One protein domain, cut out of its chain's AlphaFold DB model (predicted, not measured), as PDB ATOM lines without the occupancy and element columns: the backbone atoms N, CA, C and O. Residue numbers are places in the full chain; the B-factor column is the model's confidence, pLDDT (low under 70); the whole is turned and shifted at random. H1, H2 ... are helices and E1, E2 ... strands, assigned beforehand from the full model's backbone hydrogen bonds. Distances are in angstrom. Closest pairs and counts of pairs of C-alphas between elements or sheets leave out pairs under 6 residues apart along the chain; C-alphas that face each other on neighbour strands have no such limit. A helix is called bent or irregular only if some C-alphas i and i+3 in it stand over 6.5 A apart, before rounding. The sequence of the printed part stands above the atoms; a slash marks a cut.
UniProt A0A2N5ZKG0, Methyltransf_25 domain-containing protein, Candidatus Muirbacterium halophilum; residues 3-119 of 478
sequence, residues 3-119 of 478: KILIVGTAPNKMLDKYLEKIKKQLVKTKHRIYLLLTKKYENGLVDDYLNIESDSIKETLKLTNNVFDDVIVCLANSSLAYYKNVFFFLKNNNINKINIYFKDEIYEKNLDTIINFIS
ATOM      1  N   LYS A   3     346.850 230.534 270.998       91.06
ATOM      2  CA  LYS A   3     347.571 230.790 269.749       91.06
ATOM      3  C   LYS A   3     348.894 231.489 270.059       91.06
ATOM      4  O   LYS A   3     348.888 232.588 270.606       91.06
ATOM      5  N   ILE A   4     350.012 230.863 269.705       91.06
ATOM      6  CA  ILE A   4     351.358 231.402 269.931       91.06
ATOM      7  C   ILE A   4     351.966 231.779 268.587       91.06
ATOM      8  O   ILE A   4     352.083 230.919 267.716       91.06
ATOM      9  N   LEU A   5     352.381 233.033 268.431       92.44
ATOM     10  CA  LEU A   5     353.160 233.476 267.279       92.44
ATOM     11  C   LEU A   5     354.649 233.352 267.583       92.44
ATOM     12  O   LEU A   5     355.142 233.973 268.518       92.44
ATOM     13  N   ILE A   6     355.382 232.610 266.769       90.69
ATOM     14  CA  ILE A   6     356.839 232.566 266.803       90.69
ATOM     15  C   ILE A   6     357.367 233.408 265.646       90.69
ATOM     16  O   ILE A   6     356.999 233.198 264.492       90.69
ATOM     17  N   VAL A   7     358.242 234.359 265.959       89.00
ATOM     18  CA  VAL A   7     358.924 235.209 264.984       89.00
ATOM     19  C   VAL A   7     360.407 234.863 265.008       89.00
ATOM     20  O   VAL A   7     361.088 235.076 266.014       89.00
ATOM     21  N   GLY A   8     360.909 234.299 263.914       73.00
ATOM     22  CA  GLY A   8     362.306 233.895 263.779       73.00
ATOM     23  C   GLY A   8     362.967 234.559 262.576       73.00
ATOM     24  O   GLY A   8     362.371 234.655 261.512       73.00
ATOM     25  N   THR A   9     364.221 234.981 262.734       64.06
ATOM     26  CA  THR A   9     365.062 235.484 261.623       64.06
ATOM     27  C   THR A   9     366.297 234.605 261.381       64.06
ATOM     28  O   THR A   9     367.255 235.013 260.730       64.06
ATOM     29  N   ALA A  10     366.304 233.391 261.938       61.16
ATOM     30  CA  ALA A  10     367.442 232.481 261.890       61.16
ATOM     31  C   ALA A  10     367.445 231.627 260.605       61.16
ATOM     32  O   ALA A  10     366.375 231.345 260.064       61.16
ATOM     33  N   PRO A  11     368.612 231.121 260.156       61.38
ATOM     34  CA  PRO A  11     368.663 230.060 259.155       61.38
ATOM     35  C   PRO A  11     367.811 228.861 259.588       61.38
ATOM     36  O   PRO A  11     367.863 228.465 260.755       61.38
ATOM     37  N   ASN A  12     367.099 228.251 258.640       66.31
ATOM     38  CA  ASN A  12     366.138 227.158 258.847       66.31
ATOM     39  C   ASN A  12     366.577 226.114 259.901       66.31
ATOM     40  O   ASN A  12     365.867 225.870 260.868       66.31
ATOM     41  N   LYS A  13     367.809 225.589 259.812       61.91
ATOM     42  CA  LYS A  13     368.329 224.583 260.765       61.91
ATOM     43  C   LYS A  13     368.448 225.075 262.217       61.91
ATOM     44  O   LYS A  13     368.329 224.280 263.146       61.91
ATOM     45  N   MET A  14     368.741 226.359 262.436       69.56
ATOM     46  CA  MET A  14     368.746 226.925 263.793       69.56
ATOM     47  C   MET A  14     367.325 227.114 264.310       69.56
ATOM     48  O   MET A  14     367.075 226.881 265.491       69.56
ATOM     49  N   LEU A  15     366.403 227.485 263.422       75.81
ATOM     50  CA  LEU A  15     364.998 227.649 263.758       75.81
ATOM     51  C   LEU A  15     364.367 226.319 264.190       75.81
ATOM     52  O   LEU A  15     363.724 226.296 265.232       75.81
ATOM     53  N   ASP A  16     364.645 225.208 263.495       81.25
ATOM     54  CA  ASP A  16     364.223 223.854 263.907       81.25
ATOM     55  C   ASP A  16     364.609 223.544 265.357       81.25
ATOM     56  O   ASP A  16     363.767 223.213 266.195       81.25
ATOM     57  N   LYS A  17     365.891 223.731 265.684       81.06
ATOM     58  CA  LYS A  17     366.421 223.477 267.029       81.06
ATOM     59  C   LYS A  17     365.741 224.347 268.089       81.06
ATOM     60  O   LYS A  17     365.504 223.880 269.204       81.06
ATOM     61  N   TYR A  18     365.459 225.610 267.771       83.56
ATOM     62  CA  TYR A  18     364.746 226.508 268.678       83.56
ATOM     63  C   TYR A  18     363.299 226.064 268.865       83.56
ATOM     64  O   TYR A  18     362.846 225.967 270.002       83.56
ATOM     65  N   LEU A  19     362.604 225.712 267.783       85.25
ATOM     66  CA  LEU A  19     361.218 225.250 267.816       85.25
ATOM     67  C   LEU A  19     361.057 223.976 268.644       85.25
ATOM     68  O   LEU A  19     360.150 223.909 269.471       85.25
ATOM     69  N   GLU A  20     361.950 222.996 268.499       86.56
ATOM     70  CA  GLU A  20     361.929 221.785 269.328       86.56
ATOM     71  C   GLU A  20     362.085 222.101 270.819       86.56
ATOM     72  O   GLU A  20     361.377 221.544 271.662       86.56
ATOM     73  N   LYS A  21     363.012 223.001 271.164       85.94
ATOM     74  CA  LYS A  21     363.255 223.402 272.556       85.94
ATOM     75  C   LYS A  21     362.094 224.206 273.128       85.94
ATOM     76  O   LYS A  21     361.662 223.922 274.242       85.94
ATOM     77  N   ILE A  22     361.555 225.147 272.358       84.88
ATOM     78  CA  ILE A  22     360.370 225.928 272.725       84.88
ATOM     79  C   ILE A  22     359.185 224.983 272.940       84.88
ATOM     80  O   ILE A  22     358.557 225.027 273.996       84.88
ATOM     81  N   LYS A  23     358.931 224.046 272.017       82.44
ATOM     82  CA  LYS A  23     357.886 223.026 272.176       82.44
ATOM     83  C   LYS A  23     358.056 222.225 273.462       82.44
ATOM     84  O   LYS A  23     357.078 222.077 274.183       82.44
ATOM     85  N   LYS A  24     359.276 221.771 273.779       83.25
ATOM     86  CA  LYS A  24     359.595 221.063 275.037       83.25
ATOM     87  C   LYS A  24     359.315 221.901 276.290       83.25
ATOM     88  O   LYS A  24     358.931 221.344 277.314       83.25
ATOM     89  N   GLN A  25     359.470 223.220 276.221       80.31
ATOM     90  CA  GLN A  25     359.154 224.123 277.334       80.31
ATOM     91  C   GLN A  25     357.643 224.409 277.452       80.31
ATOM     92  O   GLN A  25     357.144 224.617 278.555       80.31
ATOM     93  N   LEU A  26     356.899 224.342 276.344       76.62
ATOM     94  CA  LEU A  26     355.455 224.610 276.273       76.62
ATOM     95  C   LEU A  26     354.553 223.378 276.537       76.62
ATOM     96  O   LEU A  26     353.332 223.511 276.535       76.62
ATOM     97  N   VAL A  27     355.116 222.185 276.790       62.78
ATOM     98  CA  VAL A  27     354.407 220.873 276.836       62.78
ATOM     99  C   VAL A  27     353.249 220.798 277.842       62.78
ATOM    100  O   VAL A  27     352.380 219.938 277.718       62.78
ATOM    101  N   LYS A  28     353.185 221.687 278.837       60.00
ATOM    102  CA  LYS A  28     352.173 221.606 279.901       60.00
ATOM    103  C   LYS A  28     350.745 221.953 279.446       60.00
ATOM    104  O   LYS A  28     349.808 221.662 280.184       60.00
ATOM    105  N   THR A  29     350.551 222.516 278.249       61.97
ATOM    106  CA  THR A  29     349.228 222.918 277.735       61.97
ATOM    107  C   THR A  29     349.102 222.737 276.217       61.97
ATOM    108  O   THR A  29     350.070 222.856 275.474       61.97
ATOM    109  N   LYS A  30     347.887 222.453 275.721       78.44
ATOM    110  CA  LYS A  30     347.613 222.342 274.276       78.44
ATOM    111  C   LYS A  30     347.619 223.747 273.650       78.44
ATOM    112  O   LYS A  30     346.720 224.552 273.927       78.44
ATOM    113  N   HIS A  31     348.628 224.032 272.830       85.75
ATOM    114  CA  HIS A  31     348.822 225.293 272.105       85.75
ATOM    115  C   HIS A  31     348.719 225.072 270.597       85.75
ATOM    116  O   HIS A  31     349.040 223.987 270.126       85.75
ATOM    117  N   ARG A  32     348.303 226.111 269.868       89.75
ATOM    118  CA  ARG A  32     348.410 226.189 268.409       89.75
ATOM    119  C   ARG A  32     349.519 227.177 268.062       89.75
ATOM    120  O   ARG A  32     349.450 228.335 268.473       89.75
ATOM    121  N   ILE A  33     350.552 226.714 267.379       89.62
ATOM    122  CA  ILE A  33     351.787 227.447 267.113       89.62
ATOM    123  C   ILE A  33     351.793 227.919 265.662       89.62
ATOM    124  O   ILE A  33     351.679 227.120 264.737       89.62
ATOM    125  N   TYR A  34     351.980 229.221 265.490       91.19
ATOM    126  CA  TYR A  34     352.130 229.900 264.211       91.19
ATOM    127  C   TYR A  34     353.583 230.335 264.049       91.19
ATOM    128  O   TYR A  34     354.166 230.868 264.994       91.19
ATOM    129  N   LEU A  35     354.164 230.160 262.867       89.12
ATOM    130  CA  LEU A  35     355.529 230.600 262.574       89.12
ATOM    131  C   LEU A  35     355.532 231.670 261.486       89.12
ATOM    132  O   LEU A  35     355.097 231.412 260.366       89.12
ATOM    133  N   LEU A  36     356.030 232.862 261.815       88.19
ATOM    134  CA  LEU A  36     356.216 233.954 260.863       88.19
ATOM    135  C   LEU A  36     357.563 233.815 260.158       88.19
ATOM    136  O   LEU A  36     358.605 233.782 260.818       88.19
ATOM    137  N   LEU A  37     357.535 233.760 258.827       81.12
ATOM    138  CA  LEU A  37     358.708 233.519 257.993       81.12
ATOM    139  C   LEU A  37     358.771 234.503 256.830       81.12
ATOM    140  O   LEU A  37     357.756 234.864 256.247       81.12
ATOM    141  N   THR A  38     359.988 234.886 256.462       78.94
ATOM    142  CA  THR A  38     360.295 235.717 255.288       78.94
ATOM    143  C   THR A  38     360.517 234.892 254.015       78.94
ATOM    144  O   THR A  38     360.588 235.423 252.912       78.94
ATOM    145  N   LYS A  39     360.654 233.569 254.146       75.75
ATOM    146  CA  LYS A  39     360.876 232.643 253.029       75.75
ATOM    147  C   LYS A  39     360.059 231.381 253.246       75.75
ATOM    148  O   LYS A  39     359.901 230.943 254.383       75.75
ATOM    149  N   LYS A  40     359.585 230.783 252.150       74.62
ATOM    150  CA  LYS A  40     358.817 229.536 252.189       74.62
ATOM    151  C   LYS A  40     359.644 228.440 252.860       74.62
ATOM    152  O   LYS A  40     360.699 228.053 252.354       74.62
ATOM    153  N   TYR A  41     359.165 227.964 254.001       75.75
ATOM    154  CA  TYR A  41     359.838 226.956 254.803       75.75
ATOM    155  C   TYR A  41     358.818 226.205 255.660       75.75
ATOM    156  O   TYR A  41     357.979 226.821 256.311       75.75
ATOM    157  N   GLU A  42     358.897 224.877 255.638       77.88
ATOM    158  CA  GLU A  42     358.020 223.972 256.380       77.88
ATOM    159  C   GLU A  42     358.862 222.845 256.985       77.88
ATOM    160  O   GLU A  42     359.772 222.324 256.340       77.88
ATOM    161  N   ASN A  43     358.572 222.475 258.231       78.12
ATOM    162  CA  ASN A  43     359.319 221.457 258.978       78.12
ATOM    163  C   ASN A  43     358.419 220.516 259.804       78.12
ATOM    164  O   ASN A  43     358.916 219.650 260.519       78.12
ATOM    165  N   GLY A  44     357.095 220.693 259.745       82.50
ATOM    166  CA  GLY A  44     356.123 219.952 260.563       82.50
ATOM    167  C   GLY A  44     356.186 220.260 262.069       82.50
ATOM    168  O   GLY A  44     355.481 219.635 262.862       82.50
ATOM    169  N   LEU A  45     357.012 221.222 262.495       82.62
ATOM    170  CA  LEU A  45     357.194 221.579 263.902       82.62
ATOM    171  C   LEU A  45     356.222 222.659 264.379       82.62
ATOM    172  O   LEU A  45     356.252 222.979 265.563       82.62
ATOM    173  N   VAL A  46     355.338 223.187 263.542       85.75
ATOM    174  CA  VAL A  46     354.302 224.160 263.930       85.75
ATOM    175  C   VAL A  46     352.979 223.827 263.242       85.75
ATOM    176  O   VAL A  46     352.964 223.032 262.303       85.75
ATOM    177  N   ASP A  47     351.880 224.398 263.733       88.19
ATOM    178  CA  ASP A  47     350.534 224.114 263.225       88.19
ATOM    179  C   ASP A  47     350.212 224.932 261.967       88.19
ATOM    180  O   ASP A  47     349.547 224.432 261.065       88.19
ATOM    181  N   ASP A  48     350.707 226.171 261.884       89.00
ATOM    182  CA  ASP A  48     350.469 227.068 260.751       89.00
ATOM    183  C   ASP A  48     351.713 227.909 260.415       89.00
ATOM    184  O   ASP A  48     352.456 228.349 261.298       89.00
ATOM    185  N   TYR A  49     351.904 228.200 259.127       87.06
ATOM    186  CA  TYR A  49     352.999 229.032 258.623       87.06
ATOM    187  C   TYR A  49     352.449 230.334 258.042       87.06
ATOM    188  O   TYR A  49     351.585 230.328 257.167       87.06
ATOM    189  N   LEU A  50     352.973 231.459 258.521       86.50
ATOM    190  CA  LEU A  50     352.658 232.798 258.036       86.50
ATOM    191  C   LEU A  50     353.828 233.265 257.170       86.50
ATOM    192  O   LEU A  50     354.810 233.812 257.670       86.50
ATOM    193  N   ASN A  51     353.744 232.997 255.871       80.12
ATOM    194  CA  ASN A  51     354.793 233.367 254.926       80.12
ATOM    195  C   ASN A  51     354.594 234.807 254.444       80.12
ATOM    196  O   ASN A  51     353.527 235.167 253.949       80.12
ATOM    197  N   ILE A  52     355.641 235.612 254.565       77.81
ATOM    198  CA  ILE A  52     355.736 236.953 254.003       77.81
ATOM    199  C   ILE A  52     356.714 236.841 252.836       77.81
ATOM    200  O   ILE A  52     357.882 236.541 253.059       77.81
ATOM    201  N   GLU A  53     356.267 237.056 251.601       74.69
ATOM    202  CA  GLU A  53     357.150 237.080 250.424       74.69
ATOM    203  C   GLU A  53     358.021 238.352 250.438       74.69
ATOM    204  O   GLU A  53     357.730 239.344 249.772       74.69
ATOM    205  N   SER A  54     359.057 238.377 251.279       78.06
ATOM    206  CA  SER A  54     359.940 239.533 251.481       78.06
ATOM    207  C   SER A  54     361.272 239.082 252.064       78.06
ATOM    208  O   SER A  54     361.294 238.204 252.913       78.06
ATOM    209  N   ASP A  55     362.380 239.732 251.713       77.31
ATOM    210  CA  ASP A  55     363.696 239.393 252.277       77.31
ATOM    211  C   ASP A  55     363.827 239.706 253.779       77.31
ATOM    212  O   ASP A  55     364.683 239.148 254.467       77.31
ATOM    213  N   SER A  56     362.962 240.576 254.307       82.12
ATOM    214  CA  SER A  56     362.908 240.936 255.728       82.12
ATOM    215  C   SER A  56     361.483 241.251 256.194       82.12
ATOM    216  O   SER A  56     360.591 241.541 255.391       82.12
ATOM    217  N   ILE A  57     361.263 241.207 257.512       86.25
ATOM    218  CA  ILE A  57     360.012 241.665 258.130       86.25
ATOM    219  C   ILE A  57     360.012 243.195 258.105       86.25
ATOM    220  O   ILE A  57     360.846 243.828 258.751       86.25
ATOM    221  N   LYS A  58     359.081 243.784 257.348       87.50
ATOM    222  CA  LYS A  58     358.894 245.239 257.275       87.50
ATOM    223  C   LYS A  58     358.074 245.727 258.467       87.50
ATOM    224  O   LYS A  58     357.073 245.108 258.819       87.50
ATOM    225  N   GLU A  59     358.435 246.883 259.017       89.06
ATOM    226  CA  GLU A  59     357.727 247.500 260.151       89.06
ATOM    227  C   GLU A  59     356.252 247.810 259.848       89.06
ATOM    228  O   GLU A  59     355.414 247.810 260.748       89.06
ATOM    229  N   THR A  60     355.927 248.065 258.576       88.06
ATOM    230  CA  THR A  60     354.577 248.393 258.097       88.06
ATOM    231  C   THR A  60     353.678 247.175 257.890       88.06
ATOM    232  O   THR A  60     352.485 247.339 257.624       88.06
ATOM    233  N   LEU A  61     354.215 245.956 258.006       88.44
ATOM    234  CA  LEU A  61     353.445 244.729 257.836       88.44
ATOM    235  C   LEU A  61     352.340 244.629 258.899       88.44
ATOM    236  O   LEU A  61     352.568 244.897 260.080       88.44
ATOM    237  N   LYS A  62     351.143 244.198 258.491       87.50
ATOM    238  CA  LYS A  62     349.995 244.006 259.383       87.50
ATOM    239  C   LYS A  62     349.638 242.530 259.519       87.50
ATOM    240  O   LYS A  62     349.522 241.823 258.521       87.50
ATOM    241  N   LEU A  63     349.429 242.082 260.754       85.50
ATOM    242  CA  LEU A  63     348.869 240.772 261.068       85.50
ATOM    243  C   LEU A  63     347.353 240.836 260.841       85.50
ATOM    244  O   LEU A  63     346.608 241.342 261.677       85.50
ATOM    245  N   THR A  64     346.881 240.370 259.685       72.38
ATOM    246  CA  THR A  64     345.447 240.337 259.377       72.38
ATOM    247  C   THR A  64     344.777 239.132 260.048       72.38
ATOM    248  O   THR A  64     345.286 238.013 260.010       72.38
ATOM    249  N   ASN A  65     343.621 239.366 260.677       63.84
ATOM    250  CA  ASN A  65     342.670 238.354 261.171       63.84
ATOM    251  C   ASN A  65     343.181 237.323 262.203       63.84
ATOM    252  O   ASN A  65     342.450 236.390 262.541       63.84
ATOM    253  N   ASN A  66     344.383 237.496 262.758       67.19
ATOM    254  CA  ASN A  66     344.944 236.606 263.772       67.19
ATOM    255  C   ASN A  66     345.225 237.354 265.079       67.19
ATOM    256  O   ASN A  66     346.144 238.164 265.159       67.19
ATOM    257  N   VAL A  67     344.445 237.046 266.117       81.62
ATOM    258  CA  VAL A  67     344.751 237.426 267.503       81.62
ATOM    259  C   VAL A  67     345.620 236.325 268.108       81.62
ATOM    260  O   VAL A  67     345.215 235.159 268.107       81.62
ATOM    261  N   PHE A  68     346.811 236.685 268.587       89.69
ATOM    262  CA  PHE A  68     347.734 235.777 269.272       89.69
ATOM    263  C   PHE A  68     347.711 236.055 270.770       89.69
ATOM    264  O   PHE A  68     347.737 237.213 271.182       89.69
ATOM    265  N   ASP A  69     347.671 234.996 271.574       89.50
ATOM    266  CA  ASP A  69     347.691 235.100 273.035       89.50
ATOM    267  C   ASP A  69     349.103 235.389 273.555       89.50
ATOM    268  O   ASP A  69     349.266 236.057 274.571       89.50
ATOM    269  N   ASP A  70     350.121 234.874 272.861       90.56
ATOM    270  CA  ASP A  70     351.527 235.002 273.226       90.56
ATOM    271  C   ASP A  70     352.393 235.128 271.958       90.56
ATOM    272  O   ASP A  70     352.101 234.534 270.915       90.56
ATOM    273  N   VAL A  71     353.485 235.888 272.052       93.62
ATOM    274  CA  VAL A  71     354.447 236.095 270.957       93.62
ATOM    275  C   VAL A  71     355.843 235.733 271.443       93.62
ATOM    276  O   VAL A  71     356.252 236.213 272.495       93.62
ATOM    277  N   ILE A  72     356.575 234.911 270.692       92.19
ATOM    278  CA  ILE A  72     357.951 234.500 270.984       92.19
ATOM    279  C   ILE A  72     358.874 234.970 269.858       92.19
ATOM    280  O   ILE A  72     358.775 234.499 268.728       92.19
ATOM    281  N   VAL A  73     359.815 235.859 270.167       91.25
ATOM    282  CA  VAL A  73     360.873 236.288 269.246       91.25
ATOM    283  C   VAL A  73     362.116 235.435 269.481       91.25
ATOM    284  O   VAL A  73     362.650 235.399 270.589       91.25
ATOM    285  N   CYS A  74     362.591 234.744 268.447       88.88
ATOM    286  CA  CYS A  74     363.780 233.897 268.525       88.88
ATOM    287  C   CYS A  74     365.030 234.674 268.102       88.88
ATOM    288  O   CYS A  74     365.198 234.994 266.921       88.88
ATOM    289  N   LEU A  75     365.930 234.929 269.053       84.00
ATOM    290  CA  LEU A  75     367.190 235.624 268.799       84.00
ATOM    291  C   LEU A  75     368.314 234.624 268.511       84.00
ATOM    292  O   LEU A  75     368.749 233.881 269.391       84.00
ATOM    293  N   ALA A  76     368.807 234.634 267.274       75.50
ATOM    294  CA  ALA A  76     369.991 233.883 266.858       75.50
ATOM    295  C   ALA A  76     371.299 234.638 267.152       75.50
ATOM    296  O   ALA A  76     372.344 234.017 267.342       75.50
ATOM    297  N   ASN A  77     371.237 235.971 267.201       73.75
ATOM    298  CA  ASN A  77     372.337 236.860 267.571       73.75
ATOM    299  C   ASN A  77     372.056 237.477 268.956       73.75
ATOM    300  O   ASN A  77     370.903 237.669 269.331       73.75
ATOM    301  N   SER A  78     373.100 237.780 269.727       73.62
ATOM    302  CA  SER A  78     372.992 238.508 270.996       73.62
ATOM    303  C   SER A  78     372.637 239.985 270.837       73.62
ATOM    304  O   SER A  78     372.169 240.586 271.801       73.62
ATOM    305  N   SER A  79     372.863 240.577 269.665       82.69
ATOM    306  CA  SER A  79     372.548 241.982 269.422       82.69
ATOM    307  C   SER A  79     371.075 242.170 269.060       82.69
ATOM    308  O   SER A  79     370.579 241.648 268.059       82.69
ATOM    309  N   LEU A  80     370.378 242.951 269.890       86.31
ATOM    310  CA  LEU A  80     368.979 243.329 269.685       86.31
ATOM    311  C   LEU A  80     368.800 244.275 268.487       86.31
ATOM    312  O   LEU A  80     367.722 244.302 267.898       86.31
ATOM    313  N   ALA A  81     369.845 245.015 268.097       83.50
ATOM    314  CA  ALA A  81     369.786 245.982 266.999       83.50
ATOM    315  C   ALA A  81     369.459 245.314 265.651       83.50
ATOM    316  O   ALA A  81     368.655 245.843 264.887       83.50
ATOM    317  N   TYR A  82     369.954 244.095 265.406       82.56
ATOM    318  CA  TYR A  82     369.611 243.312 264.205       82.56
ATOM    319  C   TYR A  82     368.119 242.970 264.084       82.56
ATOM    320  O   TYR A  82     367.653 242.585 263.014       82.56
ATOM    321  N   TYR A  83     367.368 243.087 265.178       86.56
ATOM    322  CA  TYR A  83     365.947 242.769 265.259       86.56
ATOM    323  C   TYR A  83     365.076 244.027 265.360       86.56
ATOM    324  O   TYR A  83     363.877 243.904 265.604       86.56
ATOM    325  N   LYS A  84     365.640 245.227 265.136       88.00
ATOM    326  CA  LYS A  84     364.926 246.514 265.208       88.00
ATOM    327  C   LYS A  84     363.604 246.476 264.442       88.00
ATOM    328  O   LYS A  84     362.550 246.644 265.052       88.00
ATOM    329  N   ASN A  85     363.640 246.092 263.166       88.62
ATOM    330  CA  ASN A  85     362.439 246.015 262.328       88.62
ATOM    331  C   ASN A  85     361.387 245.038 262.879       88.62
ATOM    332  O   ASN A  85     360.192 245.287 262.756       88.62
ATOM    333  N   VAL A  86     361.816 243.934 263.508       90.94
ATOM    334  CA  VAL A  86     360.905 242.956 264.123       90.94
ATOM    335  C   VAL A  86     360.196 243.572 265.323       90.94
ATOM    336  O   VAL A  86     358.982 243.439 265.448       90.94
ATOM    337  N   PHE A  87     360.923 244.270 266.193       92.06
ATOM    338  CA  PHE A  87     360.326 244.907 267.365       92.06
ATOM    339  C   PHE A  87     359.357 246.030 266.973       92.06
ATOM    340  O   PHE A  87     358.240 246.065 267.485       92.06
ATOM    341  N   PHE A  88     359.715 246.878 266.006       91.88
ATOM    342  CA  PHE A  88     358.807 247.913 265.496       91.88
ATOM    343  C   PHE A  88     357.589 247.331 264.769       91.88
ATOM    344  O   PHE A  88     356.472 247.802 264.980       91.88
ATOM    345  N   PHE A  89     357.757 246.252 263.999       92.94
ATOM    346  CA  PHE A  89     356.638 245.497 263.426       92.94
ATOM    347  C   PHE A  89     355.650 245.032 264.506       92.94
ATOM    348  O   PHE A  89     354.443 245.242 264.372       92.94
ATOM    349  N   LEU A  90     356.143 244.432 265.592       93.75
ATOM    350  CA  LEU A  90     355.289 243.968 266.689       93.75
ATOM    351  C   LEU A  90     354.559 245.143 267.354       93.75
ATOM    352  O   LEU A  90     353.345 245.066 267.570       93.75
ATOM    353  N   LYS A  91     355.254 246.264 267.579       93.06
ATOM    354  CA  LYS A  91     354.658 247.477 268.153       93.06
ATOM    355  C   LYS A  91     353.546 248.038 267.269       93.06
ATOM    356  O   LYS A  91     352.455 248.314 267.760       93.06
ATOM    357  N   ASN A  92     353.774 248.105 265.958       93.25
ATOM    358  CA  ASN A  92     352.799 248.568 264.964       93.25
ATOM    359  C   ASN A  92     351.579 247.643 264.820       93.25
ATOM    360  O   ASN A  92     350.591 248.022 264.180       93.25
ATOM    361  N   ASN A  93     351.636 246.445 265.402       92.38
ATOM    362  CA  ASN A  93     350.532 245.494 265.513       92.38
ATOM    363  C   ASN A  93     349.950 245.427 266.937       92.38
ATOM    364  O   ASN A  93     349.279 244.458 267.278       92.38
ATOM    365  N   ASN A  94     350.169 246.464 267.756       91.62
ATOM    366  CA  ASN A  94     349.645 246.606 269.121       91.62
ATOM    367  C   ASN A  94     350.073 245.484 270.088       91.62
ATOM    368  O   ASN A  94     349.401 245.223 271.087       91.62
ATOM    369  N   ILE A  95     351.201 244.824 269.817       92.62
ATOM    370  CA  ILE A  95     351.790 243.829 270.716       92.62
ATOM    371  C   ILE A  95     352.721 244.574 271.671       92.62
ATOM    372  O   ILE A  95     353.729 245.116 271.243       92.62
ATOM    373  N   ASN A  96     352.397 244.603 272.965       91.25
ATOM    374  CA  ASN A  96     353.210 245.307 273.975       91.25
ATOM    375  C   ASN A  96     354.010 244.364 274.884       91.25
ATOM    376  O   ASN A  96     354.961 244.786 275.537       91.25
ATOM    377  N   LYS A  97     353.629 243.087 274.937       94.06
ATOM    378  CA  LYS A  97     354.271 242.061 275.757       94.06
ATOM    379  C   LYS A  97     354.735 240.934 274.849       94.06
ATOM    380  O   LYS A  97     353.953 240.420 274.054       94.06
ATOM    381  N   ILE A  98     356.006 240.579 274.961       94.25
ATOM    382  CA  ILE A  98     356.631 239.540 274.151       94.25
ATOM    383  C   ILE A  98     357.443 238.609 275.037       94.25
ATOM    384  O   ILE A  98     357.880 238.968 276.126       94.25
ATOM    385  N   ASN A  99     357.673 237.411 274.538       92.81
ATOM    386  CA  ASN A  99     358.654 236.484 275.051       92.81
ATOM    387  C   ASN A  99     359.845 236.494 274.099       92.81
ATOM    388  O   ASN A  99     359.679 236.500 272.882       92.81
ATOM    389  N   ILE A 100     361.052 236.491 274.636       90.62
ATOM    390  CA  ILE A 100     362.273 236.420 273.847       90.62
ATOM    391  C   ILE A 100     362.964 235.111 274.173       90.62
ATOM    392  O   ILE A 100     363.348 234.871 275.314       90.62
ATOM    393  N   TYR A 101     363.133 234.272 273.160       89.12
ATOM    394  CA  TYR A 101     363.924 233.061 273.265       89.12
ATOM    395  C   TYR A 101     365.385 233.377 272.930       89.12
ATOM    396  O   TYR A 101     365.702 233.769 271.802       89.12
ATOM    397  N   PHE A 102     366.278 233.206 273.906       86.25
ATOM    398  CA  PHE A 102     367.711 233.461 273.759       86.25
ATOM    399  C   PHE A 102     368.528 232.486 274.610       86.25
ATOM    400  O   PHE A 102     368.309 232.369 275.811       86.25
ATOM    401  N   LYS A 103     369.505 231.810 273.987       83.31
ATOM    402  CA  LYS A 103     370.389 230.823 274.645       83.31
ATOM    403  C   LYS A 103     369.625 229.811 275.517       83.31
ATOM    404  O   LYS A 103     369.980 229.592 276.667       83.31
ATOM    405  N   ASP A 104     368.610 229.180 274.928       83.75
ATOM    406  CA  ASP A 104     367.787 228.124 275.539       83.75
ATOM    407  C   ASP A 104     366.847 228.558 276.673       83.75
ATOM    408  O   ASP A 104     366.170 227.718 277.267       83.75
ATOM    409  N   GLU A 105     366.728 229.859 276.917       87.06
ATOM    410  CA  GLU A 105     365.854 230.437 277.934       87.06
ATOM    411  C   GLU A 105     364.811 231.354 277.286       87.06
ATOM    412  O   GLU A 105     365.058 231.947 276.232       87.06
ATOM    413  N   ILE A 106     363.644 231.472 277.926       88.12
ATOM    414  CA  ILE A 106     362.576 232.394 277.530       88.12
ATOM    415  C   ILE A 106     362.507 233.536 278.541       88.12
ATOM    416  O   ILE A 106     362.388 233.308 279.742       88.12
ATOM    417  N   TYR A 107     362.546 234.762 278.027       90.31
ATOM    418  CA  TYR A 107     362.480 235.996 278.796       90.31
ATOM    419  C   TYR A 107     361.202 236.748 278.461       90.31
ATOM    420  O   TYR A 107     361.019 237.187 277.327       90.31
ATOM    421  N   GLU A 108     360.340 236.938 279.448       93.00
ATOM    422  CA  GLU A 108     359.184 237.813 279.305       93.00
ATOM    423  C   GLU A 108     359.635 239.281 279.318       93.00
ATOM    424  O   GLU A 108     360.406 239.699 280.187       93.00
ATOM    425  N   LYS A 109     359.184 240.071 278.338       93.25
ATOM    426  CA  LYS A 109     359.597 241.464 278.155       93.25
ATOM    427  C   LYS A 109     358.439 242.370 277.773       93.25
ATOM    428  O   LYS A 109     357.561 242.009 276.989       93.25
ATOM    429  N   ASN A 110     358.499 243.594 278.295       93.50
ATOM    430  CA  ASN A 110     357.758 244.712 277.737       93.50
ATOM    431  C   ASN A 110     358.488 245.188 276.471       93.50
ATOM    432  O   ASN A 110     359.695 245.441 276.499       93.50
ATOM    433  N   LEU A 111     357.759 245.274 275.361       92.75
ATOM    434  CA  LEU A 111     358.318 245.645 274.068       92.75
ATOM    435  C   LEU A 111     358.864 247.078 274.062       92.75
ATOM    436  O   LEU A 111     359.904 247.316 273.453       92.75
ATOM    437  N   ASP A 112     358.228 248.002 274.784       92.50
ATOM    438  CA  ASP A 112     358.676 249.396 274.870       92.50
ATOM    439  C   ASP A 112     360.043 249.499 275.539       92.50
ATOM    440  O   ASP A 112     360.875 250.294 275.120       92.50
ATOM    441  N   THR A 113     360.342 248.640 276.517       91.12
ATOM    442  CA  THR A 113     361.680 248.581 277.124       91.12
ATOM    443  C   THR A 113     362.751 248.203 276.097       91.12
ATOM    444  O   THR A 113     363.821 248.814 276.072       91.12
ATOM    445  N   ILE A 114     362.463 247.228 275.228       91.44
ATOM    446  CA  ILE A 114     363.385 246.803 274.166       91.44
ATOM    447  C   ILE A 114     363.537 247.907 273.117       91.44
ATOM    448  O   ILE A 114     364.663 248.253 272.761       91.44
ATOM    449  N   ILE A 115     362.420 248.472 272.647       90.94
ATOM    450  CA  ILE A 115     362.401 249.544 271.643       90.94
ATOM    451  C   ILE A 115     363.163 250.766 272.146       90.94
ATOM    452  O   ILE A 115     364.018 251.282 271.430       90.94
ATOM    453  N   ASN A 116     362.936 251.178 273.393       88.94
ATOM    454  CA  ASN A 116     363.668 252.279 274.003       88.94
ATOM    455  C   ASN A 116     365.172 251.989 274.013       88.94
ATOM    456  O   ASN A 116     365.960 252.833 273.593       88.94
ATOM    457  N   PHE A 117     365.592 250.786 274.413       89.19
ATOM    458  CA  PHE A 117     367.013 250.442 274.427       89.19
ATOM    459  C   PHE A 117     367.650 250.446 273.032       89.19
ATOM    460  O   PHE A 117     368.778 250.910 272.879       89.19
ATOM    461  N   ILE A 118     366.971 249.942 272.000       86.88
ATOM    462  CA  ILE A 118     367.530 249.915 270.637       86.88
ATOM    463  C   ILE A 118     367.387 251.251 269.900       86.88
ATOM    464  O   ILE A 118     368.151 251.482 268.969       86.88
ATOM    465  N   SER A 119     366.480 252.131 270.336       83.44
ATOM    466  CA  SER A 119     366.321 253.492 269.817       83.44
ATOM    467  C   SER A 119     367.592 254.326 270.016       83.44
ATOM    468  O   SER A 119     368.391 254.080 270.929       83.44
TER     469      SER A 119
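This is residues 3 to 119 of the 478 residues of the protein "Methyltransf_25 domain-containing protein" of Candidatus Muirbacterium halophilum (UniProt A0A2N5ZKG0). A strongly twisted wall of six strands has helices on both faces: H1 over one, H2 over the other. H3 packs beside H2 and only grazes the sheet, and the long link of residues 52 to 69 passes on the H2 side. The printed part has 117 residues, in the order E1 H1 E2 E3 E4 H2 E5 E6 H3; the sheet runs E3 E2 E1 E4 E5 E6 and is mixed. The class is mixed, helices and strands. The whole is compact and rounded, with a radius of gyration of the C-alphas of 13.2 A and spans of 35 by 29 by 26 A.

E1, residues 3 to 8, is an inner strand. H1, residues 12 to 26, is on the sheet at a height of 7.9 A; the C-alphas of Gly 8 and Leu 15 are its closest to E1, 6.8 A apart. E2, residues 31 to 37, is parallel to E1, with N 6 and O 34 2.8 A apart. E1, H1 and E2 form a strand-helix-strand unit, two parallel neighbour strands with a helix between, with a right-handed crossover. Edge strand E3, residues 48 to 51, is parallel to E2, with N 50 and O 35 2.8 A apart. E4, residues 70 to 74, is parallel to E1, with N 7 and O 72 2.8 A apart. H1 lies over E1 and E4, slantwise at 40 degrees to E4 on the local plane. H2, residues 81 to 92, is on the opposite face, over E4, at a height of 10.0 A; it runs along the strands, at 13 degrees to E4 on the local plane. H2 is irregular: C-alphas 82 and 85 are 7.9 A apart. E5, residues 97 to 102, is parallel to E4, with N 99 and O 71 2.8 A apart; E4, H2 and E5 form a second such unit, also right-handed. E5 and edge strand E6, residues 105 to 110, form an antiparallel hairpin, with N 100 and O 107 2.8 A apart. H3, residues 111 to 118, touches H2, opposite ways at a shallow tilt of 34.6 degrees, only just short of steep; their closest C-alphas, Ala 81 and Ile 118, are 5.8 A apart. H1 and H2 are apart. Every O i to N i+4 pair is within hydrogen-bond range in H3, 10 of 11 in H1 and 6 of 8 in H2.

E1 begins at C-alpha 3, (347.571, 230.790, 269.749), and is 16.2 A long. H1 is 20.6 A, E2 19.1 A, E3 9.6 A and E4 13.2 A. H2, 17.3 A, begins at C-alpha 81, (369.786, 245.982, 266.999). E5 is 16.1 A and E6 16.4 A; H3, 10.7 A, ends at C-alpha 118, (367.530, 249.915, 270.637).

The C-alphas farthest apart, of Lys 30 and Ser 119, are 36.6 A apart. The printed part has no cut; the link from E3 to E4 is long. Mean pLDDT of the printed part is 84.0; residues 9 to 14, 27 to 29 and 65 to 66 are under 70.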